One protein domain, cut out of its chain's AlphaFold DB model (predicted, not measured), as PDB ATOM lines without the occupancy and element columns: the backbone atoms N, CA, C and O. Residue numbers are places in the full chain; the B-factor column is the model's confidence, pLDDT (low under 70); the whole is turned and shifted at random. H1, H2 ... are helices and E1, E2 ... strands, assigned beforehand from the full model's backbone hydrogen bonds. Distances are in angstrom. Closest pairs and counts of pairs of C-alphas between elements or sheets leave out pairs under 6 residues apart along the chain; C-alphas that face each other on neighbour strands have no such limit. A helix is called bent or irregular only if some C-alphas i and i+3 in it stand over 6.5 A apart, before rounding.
ATOM      1  N   GLY A  91      87.463  68.563  33.636       65.38
ATOM      2  CA  GLY A  91      86.136  68.050  33.972       65.38
ATOM      3  C   GLY A  91      86.115  67.319  35.312       65.38
ATOM      4  O   GLY A  91      85.261  67.585  36.153       65.38
ATOM      5  N   GLU A  92      87.085  66.433  35.544       67.44
ATOM      6  CA  GLU A  92      87.190  65.726  36.826       67.44
ATOM      7  C   GLU A  92      87.584  66.668  37.962       67.44
ATOM      8  O   GLU A  92      86.949  66.650  39.015       67.44
ATOM      9  N   ARG A  93      88.555  67.565  37.730       73.50
ATOM     10  CA  ARG A  93      88.930  68.600  38.704       73.50
ATOM     11  C   ARG A  93      87.732  69.451  39.118       73.50
ATOM     12  O   ARG A  93      87.608  69.791  40.289       73.50
ATOM     13  N   TYR A  94      86.840  69.766  38.183       79.44
ATOM     14  CA  TYR A  94      85.625  70.515  38.478       79.44
ATOM     15  C   TYR A  94      84.703  69.777  39.455       79.44
ATOM     16  O   TYR A  94      84.257  70.373  40.434       79.44
ATOM     17  N   PHE A  95      84.440  68.487  39.230       81.44
ATOM     18  CA  PHE A  95      83.607  67.706  40.148       81.44
ATOM     19  C   PHE A  95      84.260  67.551  41.522       81.44
ATOM     20  O   PHE A  95      83.563  67.707  42.520       81.44
ATOM     21  N   PHE A  96      85.582  67.354  41.586       81.88
ATOM     22  CA  PHE A  96      86.318  67.366  42.854       81.88
ATOM     23  C   PHE A  96      86.178  68.701  43.596       81.88
ATOM     24  O   PHE A  96      85.919  68.705  44.796       81.88
ATOM     25  N   GLU A  97      86.300  69.836  42.899       85.19
ATOM     26  CA  GLU A  97      86.103  71.163  43.496       85.19
ATOM     27  C   GLU A  97      84.671  71.349  44.021       85.19
ATOM     28  O   GLU A  97      84.477  71.901  45.104       85.19
ATOM     29  N   LEU A  98      83.661  70.887  43.280       88.00
ATOM     30  CA  LEU A  98      82.269  70.947  43.727       88.00
ATOM     31  C   LEU A  98      82.019  70.078  44.966       88.00
ATOM     32  O   LEU A  98      81.322  70.520  45.878       88.00
ATOM     33  N   GLN A  99      82.591  68.872  45.009       86.88
ATOM     34  CA  GLN A  99      82.474  67.958  46.146       86.88
ATOM     35  C   GLN A  99      83.177  68.511  47.392       86.88
ATOM     36  O   GLN A  99      82.568  68.560  48.453       86.88
ATOM     37  N   ASP A 100      84.396  69.038  47.255       89.00
ATOM     38  CA  ASP A 100      85.135  69.666  48.362       89.00
ATOM     39  C   ASP A 100      84.381  70.871  48.956       89.00
ATOM     40  O   ASP A 100      84.337  71.062  50.174       89.00
ATOM     41  N   LEU A 101      83.739  71.683  48.109       89.81
ATOM     42  CA  LEU A 101      82.883  72.778  48.572       89.81
ATOM     43  C   LEU A 101      81.624  72.269  49.286       89.81
ATOM     44  O   LEU A 101      81.181  72.894  50.255       89.81
ATOM     45  N   LEU A 102      81.060  71.152  48.821       87.81
ATOM     46  CA  LEU A 102      79.907  70.509  49.440       87.81
ATOM     47  C   LEU A 102      80.237  69.970  50.834       87.81
ATOM     48  O   LEU A 102      79.493  70.231  51.776       87.81
ATOM     49  N   ASP A 103      81.378  69.295  50.976       85.19
ATOM     50  CA  ASP A 103      81.863  68.747  52.247       85.19
ATOM     51  C   ASP A 103      82.077  69.859  53.285       85.19
ATOM     52  O   ASP A 103      81.829  69.688  54.479       85.19
ATOM     53  N   LYS A 104      82.453  71.054  52.818       89.62
ATOM     54  CA  LYS A 104      82.577  72.274  53.632       89.62
ATOM     55  C   LYS A 104      81.248  73.005  53.853       89.62
ATOM     56  O   LYS A 104      81.246  74.078  54.454       89.62
ATOM     57  N   SER A 105      80.127  72.463  53.370       87.69
ATOM     58  CA  SER A 105      78.789  73.077  53.411       87.69
ATOM     59  C   SER A 105      78.735  74.492  52.814       87.69
ATOM     60  O   SER A 105      77.911  75.319  53.208       87.69
ATOM     61  N   ASN A 106      79.607  74.796  51.847       91.31
ATOM     62  CA  ASN A 106      79.678  76.111  51.213       91.31
ATOM     63  C   ASN A 106      78.741  76.188  49.996       91.31
ATOM     64  O   ASN A 106      79.172  76.250  48.842       91.31
ATOM     65  N   TYR A 107      77.434  76.177  50.268       89.69
ATOM     66  CA  TYR A 107      76.385  76.147  49.245       89.69
ATOM     67  C   TYR A 107      76.462  77.328  48.264       89.69
ATOM     68  O   TYR A 107      76.205  77.158  47.074       89.69
ATOM     69  N   ASP A 108      76.848  78.518  48.729       89.00
ATOM     70  CA  ASP A 108      76.949  79.720  47.895       89.00
ATOM     71  C   ASP A 108      77.990  79.594  46.782       89.00
ATOM     72  O   ASP A 108      77.715  79.922  45.620       89.00
ATOM     73  N   GLU A 109      79.176  79.089  47.117       89.88
ATOM     74  CA  GLU A 109      80.236  78.895  46.132       89.88
ATOM     75  C   GLU A 109      79.913  77.739  45.177       89.88
ATOM     76  O   GLU A 109      80.162  77.870  43.976       89.88
ATOM     77  N   VAL A 110      79.248  76.674  45.650       89.88
ATOM     78  CA  VAL A 110      78.715  75.619  44.768       89.88
ATOM     79  C   VAL A 110      77.742  76.222  43.748       89.88
ATOM     80  O   VAL A 110      77.925  76.056  42.540       89.88
ATOM     81  N   ARG A 111      76.762  77.020  44.196       89.12
ATOM     82  CA  ARG A 111      75.807  77.706  43.304       89.12
ATOM     83  C   ARG A 111      76.506  78.596  42.286       89.12
ATOM     84  O   ARG A 111      76.161  78.600  41.105       89.12
ATOM     85  N   LYS A 112      77.501  79.366  42.722       88.56
ATOM     86  CA  LYS A 112      78.277  80.256  41.852       88.56
ATOM     87  C   LYS A 112      79.043  79.483  40.778       88.56
ATOM     88  O   LYS A 112      78.969  79.868  39.611       88.56
ATOM     89  N   LYS A 113      79.705  78.381  41.139       87.44
ATOM     90  CA  LYS A 113      80.403  77.489  40.198       87.44
ATOM     91  C   LYS A 113      79.444  76.837  39.205       87.44
ATOM     92  O   LYS A 113      79.747  76.770  38.013       87.44
ATOM     93  N   LEU A 114      78.266  76.416  39.656       85.62
ATOM     94  CA  LEU A 114      77.252  75.852  38.770       85.62
ATOM     95  C   LEU A 114      76.648  76.904  37.820       85.62
ATOM     96  O   LEU A 114      76.436  76.629  36.640       85.62
ATOM     97  N   ARG A 115      76.437  78.147  38.278       81.94
ATOM     98  CA  ARG A 115      76.004  79.267  37.415       81.94
ATOM     99  C   ARG A 115      77.031  79.611  36.341       81.94
ATOM    100  O   ARG A 115      76.671  79.806  35.182       81.94
ATOM    101  N   GLN A 116      78.310  79.662  36.713       80.44
ATOM    102  CA  GLN A 116      79.404  79.862  35.755       80.44
ATOM    103  C   GLN A 116      79.381  78.788  34.665       80.44
ATOM    104  O   GLN A 116      79.607  79.091  33.491       80.44
ATOM    105  N   PHE A 117      79.032  77.554  35.026       74.00
ATOM    106  CA  PHE A 117      78.869  76.475  34.066       74.00
ATOM    107  C   PHE A 117      77.655  76.680  33.141       74.00
ATOM    108  O   PHE A 117      77.786  76.605  31.915       74.00
ATOM    109  N   ALA A 118      76.493  77.036  33.697       67.31
ATOM    110  CA  ALA A 118      75.280  77.340  32.929       67.31
ATOM    111  C   ALA A 118      75.491  78.432  31.859       67.31
ATOM    112  O   ALA A 118      74.841  78.421  30.815       67.31
ATOM    113  N   TRP A 119      76.420  79.367  32.089       63.78
ATOM    114  CA  TRP A 119      76.771  80.417  31.126       63.78
ATOM    115  C   TRP A 119      77.902  80.050  30.154       63.78
ATOM    116  O   TRP A 119      77.968  80.614  29.063       63.78
ATOM    117  N   SER A 120      78.781  79.108  30.502       65.44
ATOM    118  CA  SER A 120      79.961  78.738  29.694       65.44
ATOM    119  C   SER A 120      79.745  77.524  28.773       65.44
ATOM    120  O   SER A 120      80.603  77.190  27.953       65.44
ATOM    121  N   THR A 121      78.571  76.893  28.833       52.16
ATOM    122  CA  THR A 121      78.270  75.558  28.278       52.16
ATOM    123  C   THR A 121      78.232  75.409  26.763       52.16
ATOM    124  O   THR A 121      78.126  74.286  26.273       52.16
ATOM    125  N   HIS A 122      78.371  76.481  25.984       49.56
ATOM    126  CA  HIS A 122      78.364  76.362  24.520       49.56
ATOM    127  C   HIS A 122      79.632  75.723  23.942       49.56
ATOM    128  O   HIS A 122      79.697  75.511  22.733       49.56
ATOM    129  N   ARG A 123      80.655  75.453  24.764       45.97
ATOM    130  CA  ARG A 123      82.005  75.256  24.239       45.97
ATOM    131  C   ARG A 123      82.622  73.866  24.439       45.97
ATOM    132  O   ARG A 123      83.247  73.415  23.489       45.97
ATOM    133  N   TYR A 124      82.428  73.151  25.557       50.19
ATOM    134  CA  TYR A 124      83.231  71.932  25.822       50.19
ATOM    135  C   TYR A 124      82.611  70.897  26.785       50.19
ATOM    136  O   TYR A 124      83.256  70.514  27.752       50.19
ATOM    137  N   SER A 125      81.390  70.401  26.565       60.16
ATOM    138  CA  SER A 125      80.866  69.302  27.405       60.16
ATOM    139  C   SER A 125      80.532  68.066  26.579       60.16
ATOM    140  O   SER A 125      79.620  68.077  25.750       60.16
ATOM    141  N   THR A 126      81.294  66.991  26.806       67.88
ATOM    142  CA  THR A 126      80.939  65.647  26.337       67.88
ATOM    143  C   THR A 126      79.577  65.252  26.929       67.88
ATOM    144  O   THR A 126      79.220  65.736  28.009       67.88
ATOM    145  N   PRO A 127      78.792  64.381  26.268       64.44
ATOM    146  CA  PRO A 127      77.541  63.868  26.833       64.44
ATOM    147  C   PRO A 127      77.707  63.308  28.258       64.44
ATOM    148  O   PRO A 127      76.909  63.621  29.134       64.44
ATOM    149  N   MET A 128      78.816  62.606  28.523       62.72
ATOM    150  CA  MET A 128      79.163  62.065  29.844       62.72
ATOM    151  C   MET A 128      79.353  63.150  30.913       62.72
ATOM    152  O   MET A 128      78.850  63.015  32.027       62.72
ATOM    153  N   PHE A 129      80.058  64.240  30.591       73.50
ATOM    154  CA  PHE A 129      80.204  65.362  31.518       73.50
ATOM    155  C   PHE A 129      78.834  65.964  31.861       73.50
ATOM    156  O   PHE A 129      78.562  66.268  33.020       73.50
ATOM    157  N   LYS A 130      77.951  66.105  30.862       71.31
ATOM    158  CA  LYS A 130      76.586  66.612  31.072       71.31
ATOM    159  C   LYS A 130      75.763  65.688  31.968       71.31
ATOM    160  O   LYS A 130      75.062  66.196  32.835       71.31
ATOM    161  N   ALA A 131      75.877  64.370  31.792       69.44
ATOM    162  CA  ALA A 131      75.196  63.384  32.628       69.44
ATOM    163  C   ALA A 131      75.683  63.439  34.087       69.44
ATOM    164  O   ALA A 131      74.877  63.659  34.984       69.44
ATOM    165  N   ARG A 132      77.006  63.384  34.322       75.25
ATOM    166  CA  ARG A 132      77.588  63.531  35.674       75.25
ATOM    167  C   ARG A 132      77.193  64.848  36.341       75.25
ATOM    168  O   ARG A 132      76.980  64.904  37.548       75.25
ATOM    169  N   LEU A 133      77.101  65.920  35.559       81.62
ATOM    170  CA  LEU A 133      76.639  67.200  36.071       81.62
ATOM    171  C   LEU A 133      75.158  67.172  36.442       81.62
ATOM    172  O   LEU A 133      74.803  67.725  37.477       81.62
ATOM    173  N   ALA A 134      74.307  66.552  35.625       74.62
ATOM    174  CA  ALA A 134      72.895  66.389  35.945       74.62
ATOM    175  C   ALA A 134      72.710  65.598  37.251       74.62
ATOM    176  O   ALA A 134      71.945  66.036  38.108       74.62
ATOM    177  N   ASP A 135      73.480  64.522  37.447       78.38
ATOM    178  CA  ASP A 135      73.499  63.748  38.695       78.38
ATOM    179  C   ASP A 135      73.900  64.606  39.891       78.38
ATOM    180  O   ASP A 135      73.190  64.657  40.897       78.38
ATOM    181  N   PHE A 136      75.006  65.345  39.761       85.75
ATOM    182  CA  PHE A 136      75.458  66.246  40.813       85.75
ATOM    183  C   PHE A 136      74.400  67.307  41.143       85.75
ATOM    184  O   PHE A 136      74.122  67.554  42.312       85.75
ATOM    185  N   ILE A 137      73.790  67.930  40.128       84.12
ATOM    186  CA  ILE A 137      72.738  68.939  40.314       84.12
ATOM    187  C   ILE A 137      71.520  68.326  41.010       84.12
ATOM    188  O   ILE A 137      70.962  68.964  41.899       84.12
ATOM    189  N   SER A 138      71.123  67.107  40.638       80.81
ATOM    190  CA  SER A 138      70.003  66.389  41.252       80.81
ATOM    191  C   SER A 138      70.238  66.147  42.737       80.81
ATOM    192  O   SER A 138      69.405  66.523  43.564       80.81
ATOM    193  N   GLU A 139      71.404  65.614  43.106       84.06
ATOM    194  CA  GLU A 139      71.755  65.412  44.515       84.06
ATOM    195  C   GLU A 139      71.911  66.738  45.265       84.06
ATOM    196  O   GLU A 139      71.418  66.889  46.383       84.06
ATOM    197  N   PHE A 140      72.522  67.744  44.637       88.69
ATOM    198  CA  PHE A 140      72.696  69.057  45.245       88.69
ATOM    199  C   PHE A 140      71.361  69.760  45.506       88.69
ATOM    200  O   PHE A 140      71.159  70.314  46.584       88.69
ATOM    201  N   ALA A 141      70.414  69.703  44.570       86.31
ATOM    202  CA  ALA A 141      69.090  70.303  44.723       86.31
ATOM    203  C   ALA A 141      68.314  69.715  45.917       86.31
ATOM    204  O   ALA A 141      67.559  70.432  46.579       86.31
ATOM    205  N   LYS A 142      68.548  68.436  46.257       84.44
ATOM    206  CA  LYS A 142      67.974  67.782  47.446       84.44
ATOM    207  C   LYS A 142      68.532  68.308  48.762       84.44
ATOM    208  O   LYS A 142      67.971  67.979  49.806       84.44
ATOM    209  N   ILE A 143      69.608  69.085  48.768       88.69
ATOM    210  CA  ILE A 143      70.216  69.638  49.991       88.69
ATOM    211  C   ILE A 143      70.345  71.164  49.963       88.69
ATOM    212  O   ILE A 143      70.388  71.766  51.033       88.69
ATOM    213  N   ASP A 144      70.305  71.796  48.788       91.81
ATOM    214  CA  ASP A 144      70.403  73.245  48.608       91.81
ATOM    215  C   ASP A 144      69.226  73.990  49.276       91.81
ATOM    216  O   ASP A 144      68.070  73.837  48.861       91.81
ATOM    217  N   PRO A 145      69.493  74.854  50.277       91.12
ATOM    218  CA  PRO A 145      68.449  75.604  50.969       91.12
ATOM    219  C   PRO A 145      67.652  76.552  50.064       91.12
ATOM    220  O   PRO A 145      66.464  76.758  50.309       91.12
ATOM    221  N   ILE A 146      68.278  77.139  49.032       92.56
ATOM    222  CA  ILE A 146      67.584  78.068  48.121       92.56
ATOM    223  C   ILE A 146      66.595  77.300  47.251       92.56
ATOM    224  O   ILE A 146      65.423  77.677  47.178       92.56
ATOM    225  N   PHE A 147      67.040  76.198  46.643       92.06
ATOM    226  CA  PHE A 147      66.179  75.368  45.812       92.06
ATOM    227  C   PHE A 147      64.998  74.807  46.616       92.06
ATOM    228  O   PHE A 147      63.848  75.010  46.227       92.06
ATOM    229  N   LYS A 148      65.262  74.212  47.789       91.56
ATOM    230  CA  LYS A 148      64.223  73.683  48.692       91.56
ATOM    231  C   LYS A 148      63.184  74.714  49.113       91.56
ATOM    232  O   LYS A 148      62.017  74.372  49.267       91.56
ATOM    233  N   ARG A 149      63.606  75.959  49.339       93.25
ATOM    234  CA  ARG A 149      62.713  77.037  49.774       93.25
ATOM    235  C   ARG A 149      61.857  77.568  48.629       93.25
ATOM    236  O   ARG A 149      60.678  77.830  48.830       93.25
ATOM    237  N   MET A 150      62.450  77.782  47.456       94.81
ATOM    238  CA  MET A 150      61.804  78.534  46.375       94.81
ATOM    239  C   MET A 150      61.049  77.653  45.385       94.81
ATOM    240  O   MET A 150      59.993  78.066  44.909       94.81
ATOM    241  N   TRP A 151      61.565  76.458  45.074       94.75
ATOM    242  CA  TRP A 151      60.971  75.600  44.049       94.75
ATOM    243  C   TRP A 151      59.515  75.210  44.344       94.75
ATOM    244  O   TRP A 151      58.697  75.436  43.457       94.75
ATOM    245  N   PRO A 152      59.131  74.746  45.552       93.31
ATOM    246  CA  PRO A 152      57.742  74.356  45.818       93.31
ATOM    247  C   PRO A 152      56.733  75.490  45.579       93.31
ATOM    248  O   PRO A 152      55.646  75.272  45.055       93.31
ATOM    249  N   ILE A 153      57.122  76.728  45.904       94.81
ATOM    250  CA  ILE A 153      56.285  77.920  45.709       94.81
ATOM    251  C   ILE A 153      56.172  78.269  44.218       94.81
ATOM    252  O   ILE A 153      55.104  78.652  43.741       94.81
ATOM    253  N   TYR A 154      57.266  78.139  43.462       95.31
ATOM    254  CA  TYR A 154      57.226  78.297  42.007       95.31
ATOM    255  C   TYR A 154      56.377  77.226  41.340       95.31
ATOM    256  O   TYR A 154      55.583  77.558  40.464       95.31
ATOM    257  N   GLU A 155      56.536  75.973  41.753       93.88
ATOM    258  CA  GLU A 155      55.801  74.831  41.224       93.88
ATOM    259  C   GLU A 155      54.294  75.042  41.363       93.88
ATOM    260  O   GLU A 155      53.589  75.051  40.354       93.88
ATOM    261  N   GLU A 156      53.820  75.335  42.577       92.62
ATOM    262  CA  GLU A 156      52.407  75.610  42.855       92.62
ATOM    263  C   GLU A 156      51.881  76.777  42.003       92.62
ATOM    264  O   GLU A 156      50.839  76.679  41.346       92.62
ATOM    265  N   PHE A 157      52.630  77.881  41.940       93.50
ATOM    266  CA  PHE A 157      52.213  79.052  41.178       93.50
ATOM    267  C   PHE A 157      52.124  78.780  39.669       93.50
ATOM    268  O   PHE A 157      51.173  79.225  39.020       93.50
ATOM    269  N   ILE A 158      53.099  78.064  39.097       94.12
ATOM    270  CA  ILE A 158      53.133  77.716  37.668       94.12
ATOM    271  C   ILE A 158      52.060  76.672  37.348       94.12
ATOM    272  O   ILE A 158      51.457  76.743  36.279       94.12
ATOM    273  N   GLN A 159      51.774  75.747  38.266       88.44
ATOM    274  CA  GLN A 159      50.714  74.755  38.101       88.44
ATOM    275  C   GLN A 159      49.339  75.421  37.966       88.44
ATOM    276  O   GLN A 159      48.561  75.058  37.084       88.44
ATOM    277  N   VAL A 160      49.062  76.444  38.781       89.94
ATOM    278  CA  VAL A 160      47.829  77.246  38.679       89.94
ATOM    279  C   VAL A 160      47.848  78.163  37.449       89.94
ATOM    280  O   VAL A 160      46.811  78.409  36.836       89.94
ATOM    281  N   ASN A 161      49.024  78.662  37.060       90.75
ATOM    282  CA  ASN A 161      49.203  79.641  35.986       90.75
ATOM    283  C   ASN A 161      50.069  79.081  34.850       90.75
ATOM    284  O   ASN A 161      51.139  79.615  34.539       90.75
ATOM    285  N   SER A 162      49.607  78.008  34.215       90.56
ATOM    286  CA  SER A 162      50.353  77.370  33.128       90.56
ATOM    287  C   SER A 162      50.639  78.347  31.977       90.56
ATOM    288  O   SER A 162      49.772  79.110  31.543       90.56
ATOM    289  N   GLY A 163      51.882  78.360  31.491       89.75
ATOM    290  CA  GLY A 163      52.351  79.280  30.455       89.75
ATOM    291  C   GLY A 163      52.693  80.686  30.957       89.75
ATOM    292  O   GLY A 163      52.867  81.602  30.143       89.75
ATOM    293  N   VAL A 164      52.805  80.887  32.274       94.50
ATOM    294  CA  VAL A 164      53.202  82.173  32.854       94.50
ATOM    295  C   VAL A 164      54.609  82.583  32.416       94.50
ATOM    296  O   VAL A 164      55.518  81.767  32.279       94.50
ATOM    297  N   MET A 165      54.804  83.883  32.194       95.12
ATOM    298  CA  MET A 165      56.115  84.433  31.856       95.12
ATOM    299  C   MET A 165      57.054  84.387  33.066       95.12
ATOM    300  O   MET A 165      56.698  84.862  34.142       95.12
ATOM    301  N   GLN A 166      58.293  83.942  32.868       94.44
ATOM    302  CA  GLN A 166      59.348  83.912  33.885       94.44
ATOM    303  C   GLN A 166      59.581  85.279  34.546       94.44
ATOM    304  O   GLN A 166      59.895  85.345  35.730       94.44
ATOM    305  N   SER A 167      59.390  86.388  33.828       92.81
ATOM    306  CA  SER A 167      59.469  87.730  34.420       92.81
ATOM    307  C   SER A 167      58.462  87.964  35.552       92.81
ATOM    308  O   SER A 167      58.766  88.730  36.462       92.81
ATOM    309  N   LYS A 168      57.300  87.295  35.520       93.12
ATOM    310  CA  LYS A 168      56.281  87.346  36.580       93.12
ATOM    311  C   LYS A 168      56.630  86.466  37.780       93.12
ATOM    312  O   LYS A 168      56.151  86.731  38.871       93.12
ATOM    313  N   ILE A 169      57.486  85.457  37.616       92.19
ATOM    314  CA  ILE A 169      57.972  84.664  38.752       92.19
ATOM    315  C   ILE A 169      58.819  85.522  39.691       92.19
ATOM    316  O   ILE A 169      58.741  85.367  40.907       92.19
ATOM    317  N   TYR A 170      59.569  86.485  39.144       92.12
ATOM    318  CA  TYR A 170      60.468  87.310  39.948       92.12
ATOM    319  C   TYR A 170      59.777  88.179  41.001       92.12
ATOM    320  O   TYR A 170      60.426  88.609  41.951       92.12
ATOM    321  N   SER A 171      58.476  88.444  40.852       91.00
ATOM    322  CA  SER A 171      57.709  89.186  41.854       91.00
ATOM    323  C   SER A 171      57.285  88.343  43.057       91.00
ATOM    324  O   SER A 171      56.884  88.924  44.057       91.00
ATOM    325  N   LEU A 172      57.368  87.008  42.987       88.75
ATOM    326  CA  LEU A 172      57.005  86.127  44.107       88.75
ATOM    327  C   LEU A 172      58.025  86.199  45.249       88.75
ATOM    328  O   LEU A 172      57.656  86.092  46.413       88.75
ATOM    329  N   PHE A 173      59.295  86.443  44.917       88.81
ATOM    330  CA  PHE A 173      60.365  86.653  45.888       88.81
ATOM    331  C   PHE A 173      61.086  87.975  45.606       88.81
ATOM    332  O   PHE A 173      62.186  87.979  45.049       88.81
ATOM    333  N   PRO A 174      60.495  89.123  45.978       86.88
ATOM    334  CA  PRO A 174      61.084  90.432  45.686       86.88
ATOM    335  C   PRO A 174      62.399  90.674  46.440       86.88
ATOM    336  O   PRO A 174      63.227  91.461  45.987       86.88
ATOM    337  N   ASN A 175      62.598  89.981  47.564       88.38
ATOM    338  CA  ASN A 175      63.788  90.097  48.407       88.38
ATOM    339  C   ASN A 175      64.932  89.165  47.971       88.38
ATOM    340  O   ASN A 175      66.023  89.257  48.523       88.38
ATOM    341  N   GLU A 176      64.698  88.277  47.001       88.62
ATOM    342  CA  GLU A 176      65.709  87.342  46.500       88.62
ATOM    343  C   GLU A 176      66.358  87.874  45.225       88.62
ATOM    344  O   GLU A 176      65.698  88.448  44.348       88.62
ATOM    345  N   SER A 177      67.656  87.619  45.066       90.75
ATOM    346  CA  SER A 177      68.375  88.014  43.858       90.75
ATOM    347  C   SER A 177      67.766  87.359  42.620       90.75
ATOM    348  O   SER A 177      67.523  86.152  42.588       90.75
ATOM    349  N   LYS A 178      67.594  88.130  41.540       89.50
ATOM    350  CA  LYS A 178      67.124  87.591  40.251       89.50
ATOM    351  C   LYS A 178      67.997  86.441  39.747       89.50
ATOM    352  O   LYS A 178      67.488  85.583  39.033       89.50
ATOM    353  N   ASP A 179      69.280  86.413  40.099       87.00
ATOM    354  CA  ASP A 179      70.179  85.334  39.687       87.00
ATOM    355  C   ASP A 179      69.953  84.040  40.473       87.00
ATOM    356  O   ASP A 179      70.068  82.969  39.882       87.00
ATOM    357  N   ASP A 180      69.558  84.112  41.746       88.56
ATOM    358  CA  ASP A 180      69.135  82.934  42.518       88.56
ATOM    359  C   ASP A 180      67.802  82.402  41.983       88.56
ATOM    360  O   ASP A 180      67.654  81.209  41.725       88.56
ATOM    361  N   GLN A 181      66.865  83.301  41.676       92.50
ATOM    362  CA  GLN A 181      65.588  82.943  41.053       92.50
ATOM    363  C   GLN A 181      65.782  82.278  39.678       92.50
ATOM    364  O   GLN A 181      65.168  81.257  39.371       92.50
ATOM    365  N   ARG A 182      66.678  82.819  38.840       89.88
ATOM    366  CA  ARG A 182      67.060  82.211  37.552       89.88
ATOM    367  C   ARG A 182      67.718  80.856  37.728       89.88
ATOM    368  O   ARG A 182      67.428  79.960  36.943       89.88
ATOM    369  N   TYR A 183      68.603  80.738  38.710       89.06
ATOM    370  CA  TYR A 183      69.293  79.502  39.043       89.06
ATOM    371  C   TYR A 183      68.289  78.396  39.395       89.06
ATOM    372  O   TYR A 183      68.338  77.334  38.779       89.06
ATOM    373  N   VAL A 184      67.307  78.679  40.262       91.88
ATOM    374  CA  VAL A 184      66.260  77.709  40.628       91.88
ATOM    375  C   VAL A 184      65.476  77.260  39.396       91.88
ATOM    376  O   VAL A 184      65.324  76.065  39.168       91.88
ATOM    377  N   LEU A 185      65.032  78.194  38.547       92.31
ATOM    378  CA  LEU A 185      64.280  77.856  37.330       92.31
ATOM    379  C   LEU A 185      65.124  77.111  36.285       92.31
ATOM    380  O   LEU A 185      64.610  76.272  35.554       92.31
ATOM    381  N   TYR A 186      66.411  77.438  36.166       87.75
ATOM    382  CA  TYR A 186      67.333  76.736  35.275       87.75
ATOM    383  C   TYR A 186      67.533  75.287  35.718       87.75
ATOM    384  O   TYR A 186      67.512  74.385  34.884       87.75
ATOM    385  N   PHE A 187      67.658  75.055  37.021       85.50
ATOM    386  CA  PHE A 187      67.809  73.715  37.572       85.50
ATOM    387  C   PHE A 187      66.536  72.904  37.591       85.50
ATOM    388  O   PHE A 187      66.584  71.734  37.240       85.50
ATOM    389  N   ALA A 188      65.397  73.515  37.884       88.38
ATOM    390  CA  ALA A 188      64.126  72.827  37.746       88.38
ATOM    391  C   ALA A 188      63.916  72.308  36.314       88.38
ATOM    392  O   ALA A 188      63.409  71.207  36.132       88.38
ATOM    393  N   GLU A 189      64.369  73.049  35.296       84.56
ATOM    394  CA  GLU A 189      64.359  72.554  33.915       84.56
ATOM    395  C   GLU A 189      65.353  71.410  33.690       84.56
ATOM    396  O   GLU A 189      64.991  70.413  33.077       84.56
ATOM    397  N   HIS A 190      66.579  71.507  34.220       78.75
ATOM    398  CA  HIS A 190      67.566  70.419  34.109       78.75
ATOM    399  C   HIS A 190      67.114  69.130  34.801       78.75
ATOM    400  O   HIS A 190      67.485  68.044  34.370       78.75
ATOM    401  N   LEU A 191      66.304  69.250  35.850       79.19
ATOM    402  CA  LEU A 191      65.715  68.135  36.584       79.19
ATOM    403  C   LEU A 191      64.388  67.654  35.978       79.19
ATOM    404  O   LEU A 191      63.717  66.825  36.583       79.19
ATOM    405  N   ASN A 192      63.987  68.176  34.812       80.25
ATOM    406  CA  ASN A 192      62.698  67.893  34.170       80.25
ATOM    407  C   ASN A 192      61.470  68.175  35.062       80.25
ATOM    408  O   ASN A 192      60.394  67.637  34.831       80.25
ATOM    409  N   LEU A 193      61.606  69.046  36.064       85.50
ATOM    410  CA  LEU A 193      60.505  69.524  36.909       85.50
ATOM    411  C   LEU A 193      59.778  70.719  36.271       85.50
ATOM    412  O   LEU A 193      58.666  71.072  36.655       85.50
ATOM    413  N   LEU A 194      60.417  71.360  35.291       90.69
ATOM    414  CA  LEU A 194      59.941  72.561  34.620       90.69
ATOM    415  C   LEU A 194      60.224  72.479  33.121       90.69
ATOM    416  O   LEU A 194      61.349  72.219  32.713       90.69
ATOM    417  N   ARG A 195      59.248  72.819  32.282       90.50
ATOM    418  CA  ARG A 195      59.483  73.090  30.860       90.50
ATOM    419  C   ARG A 195      59.489  74.595  30.625       90.50
ATOM    420  O   ARG A 195      58.552  75.291  31.023       90.50
ATOM    421  N   ARG A 196      60.528  75.110  29.959       91.12
ATOM    422  CA  ARG A 196      60.624  76.527  29.584       91.12
ATOM    423  C   ARG A 196      60.595  76.681  28.071       91.12
ATOM    424  O   ARG A 196      61.400  76.101  27.355       91.12
ATOM    425  N   GLU A 197      59.701  77.526  27.578       89.25
ATOM    426  CA  GLU A 197      59.593  77.835  26.151       89.25
ATOM    427  C   GLU A 197      59.952  79.292  25.906       89.25
ATOM    428  O   GLU A 197      59.389  80.199  26.519       89.25
ATOM    429  N   LYS A 198      60.900  79.548  25.005       90.69
ATOM    430  CA  LYS A 198      61.349  80.913  24.729       90.69
ATOM    431  C   LYS A 198      60.214  81.740  24.115       90.69
ATOM    432  O   LYS A 198      59.645  81.372  23.095       90.69
ATOM    433  N   SER A 199      59.929  82.895  24.710       90.19
ATOM    434  CA  SER A 199      58.907  83.844  24.265       90.19
ATOM    435  C   SER A 199      59.467  85.265  24.348       90.19
ATOM    436  O   SER A 199      59.469  85.901  25.406       90.19
ATOM    437  N   GLY A 200      59.989  85.762  23.223       91.25
ATOM    438  CA  GLY A 200      60.698  87.042  23.153       91.25
ATOM    439  C   GLY A 200      62.004  87.021  23.957       91.25
ATOM    440  O   GLY A 200      62.860  86.163  23.741       91.25
ATOM    441  N   ASN A 201      62.141  87.960  24.900       87.75
ATOM    442  CA  ASN A 201      63.317  88.106  25.776       87.75
ATOM    443  C   ASN A 201      63.206  87.314  27.093       87.75
ATOM    444  O   ASN A 201      63.979  87.534  28.025       87.75
ATOM    445  N   SER A 202      62.211  86.439  27.214       91.25
ATOM    446  CA  SER A 202      61.957  85.654  28.420       91.25
ATOM    447  C   SER A 202      61.416  84.271  28.044       91.25
ATOM    448  O   SER A 202      61.449  83.891  26.873       91.25
ATOM    449  N   TYR A 203      60.945  83.512  29.028       93.69
ATOM    450  CA  TYR A 203      60.429  82.160  28.842       93.69
ATOM    451  C   TYR A 203      59.016  82.049  29.407       93.69
ATOM    452  O   TYR A 203      58.723  82.646  30.443       93.69
ATOM    453  N   LYS A 204      58.150  81.294  28.733       94.06
ATOM    454  CA  LYS A 204      56.913  80.761  29.303       94.06
ATOM    455  C   LYS A 204      57.237  79.495  30.077       94.06
ATOM    456  O   LYS A 204      58.077  78.712  29.640       94.06
ATOM    457  N   LEU A 205      56.586  79.328  31.215       94.44
ATOM    458  CA  LEU A 205      56.859  78.263  32.164       94.44
ATOM    459  C   LEU A 205      55.679  77.305  32.236       94.44
ATOM    460  O   LEU A 205      54.533  77.740  32.343       94.44
ATOM    461  N   PHE A 206      55.974  76.013  32.201       90.44
ATOM    462  CA  PHE A 206      54.985  74.950  32.277       90.44
ATOM    463  C   PHE A 206      55.477  73.890  33.255       90.44
ATOM    464  O   PHE A 206      56.634  73.477  33.173       90.44
ATOM    465  N   ILE A 207      54.604  73.429  34.148       89.69
ATOM    466  CA  ILE A 207      54.850  72.168  34.845       89.69
ATOM    467  C   ILE A 207      54.608  71.058  33.823       89.69
ATOM    468  O   ILE A 207      53.539  71.045  33.205       89.69
TER     469      ILE A 207
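AT A GLANCE: This is residues 91 to 207 of the 331 residues of an uncharacterized protein of Neisseria dumasiana (UniProt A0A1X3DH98). Three helices, H1, H2 and H3, stand as a loose triangle at one end, H6 lies in the middle of the whole, and on the other side of H6 from them are H4, the short H5 and a small E1-E2 hairpin. H6 crosses H4, and the hairpin packs on the far part of H4. The printed part has 117 residues with six named helices, then two antiparallel strands, and is mostly helix. It is compact, radius of gyration of the C-alphas 14.5 A, and spans 41 by 28 by 19 A.

HOW THE PARTS SIT: H1, residues 91 to 103, and H2, residues 107 to 120, form a helical hairpin; they touch, closest at C-alphas Leu 98 and Val 110, 6.0 A, opposite ways at a shallow tilt of 23 degrees. H3, residues 127 to 141, is close to H1 but not clearly touching, C-alphas Gly 91 and Phe 129 being closest at 7.0 A. H4, residues 145 to 160, touches H6, residues 178 to 190, with its residues 146 to 151 alone, closest at C-alphas Phe 147 and Val 184, 5.7 A; at 73 degrees they are only just about perpendicular. H5, residues 166 to 169, is near H6. E1, residues 195 to 199, and E2, residues 202 to 206, form an antiparallel hairpin, with N 197 and O 204 within hydrogen-bond range at 2.9 A. Residues 164 to 165 pair with residues 204 to 205 of E2. Every O i to N i+4 pair is within hydrogen-bond range in H1, H2, H3 and H6, and 10 of 12 in H4; H5 is too short for such a pair.

IN THESE COORDINATES: H1 begins at C-alpha 91 (86.136, 68.050, 33.972) and is 18.8 A long, H2 20.0 A, H3 20.8 A, H4 24.1 A and H6 18.2 A. H4 is irregular, but only just: C-alphas 149 and 152 are 6.9 A apart. E2 ends at C-alpha 206 (54.985, 74.950, 32.277).

THE WHOLE: The C-alphas of Arg 93 and Val 160 are the two farthest apart, 42.0 A. The printed part has no cut and no long link. Mean pLDDT of the printed part is 84.8; residues 91 to 92, 118 to 128 and 131 are under 70.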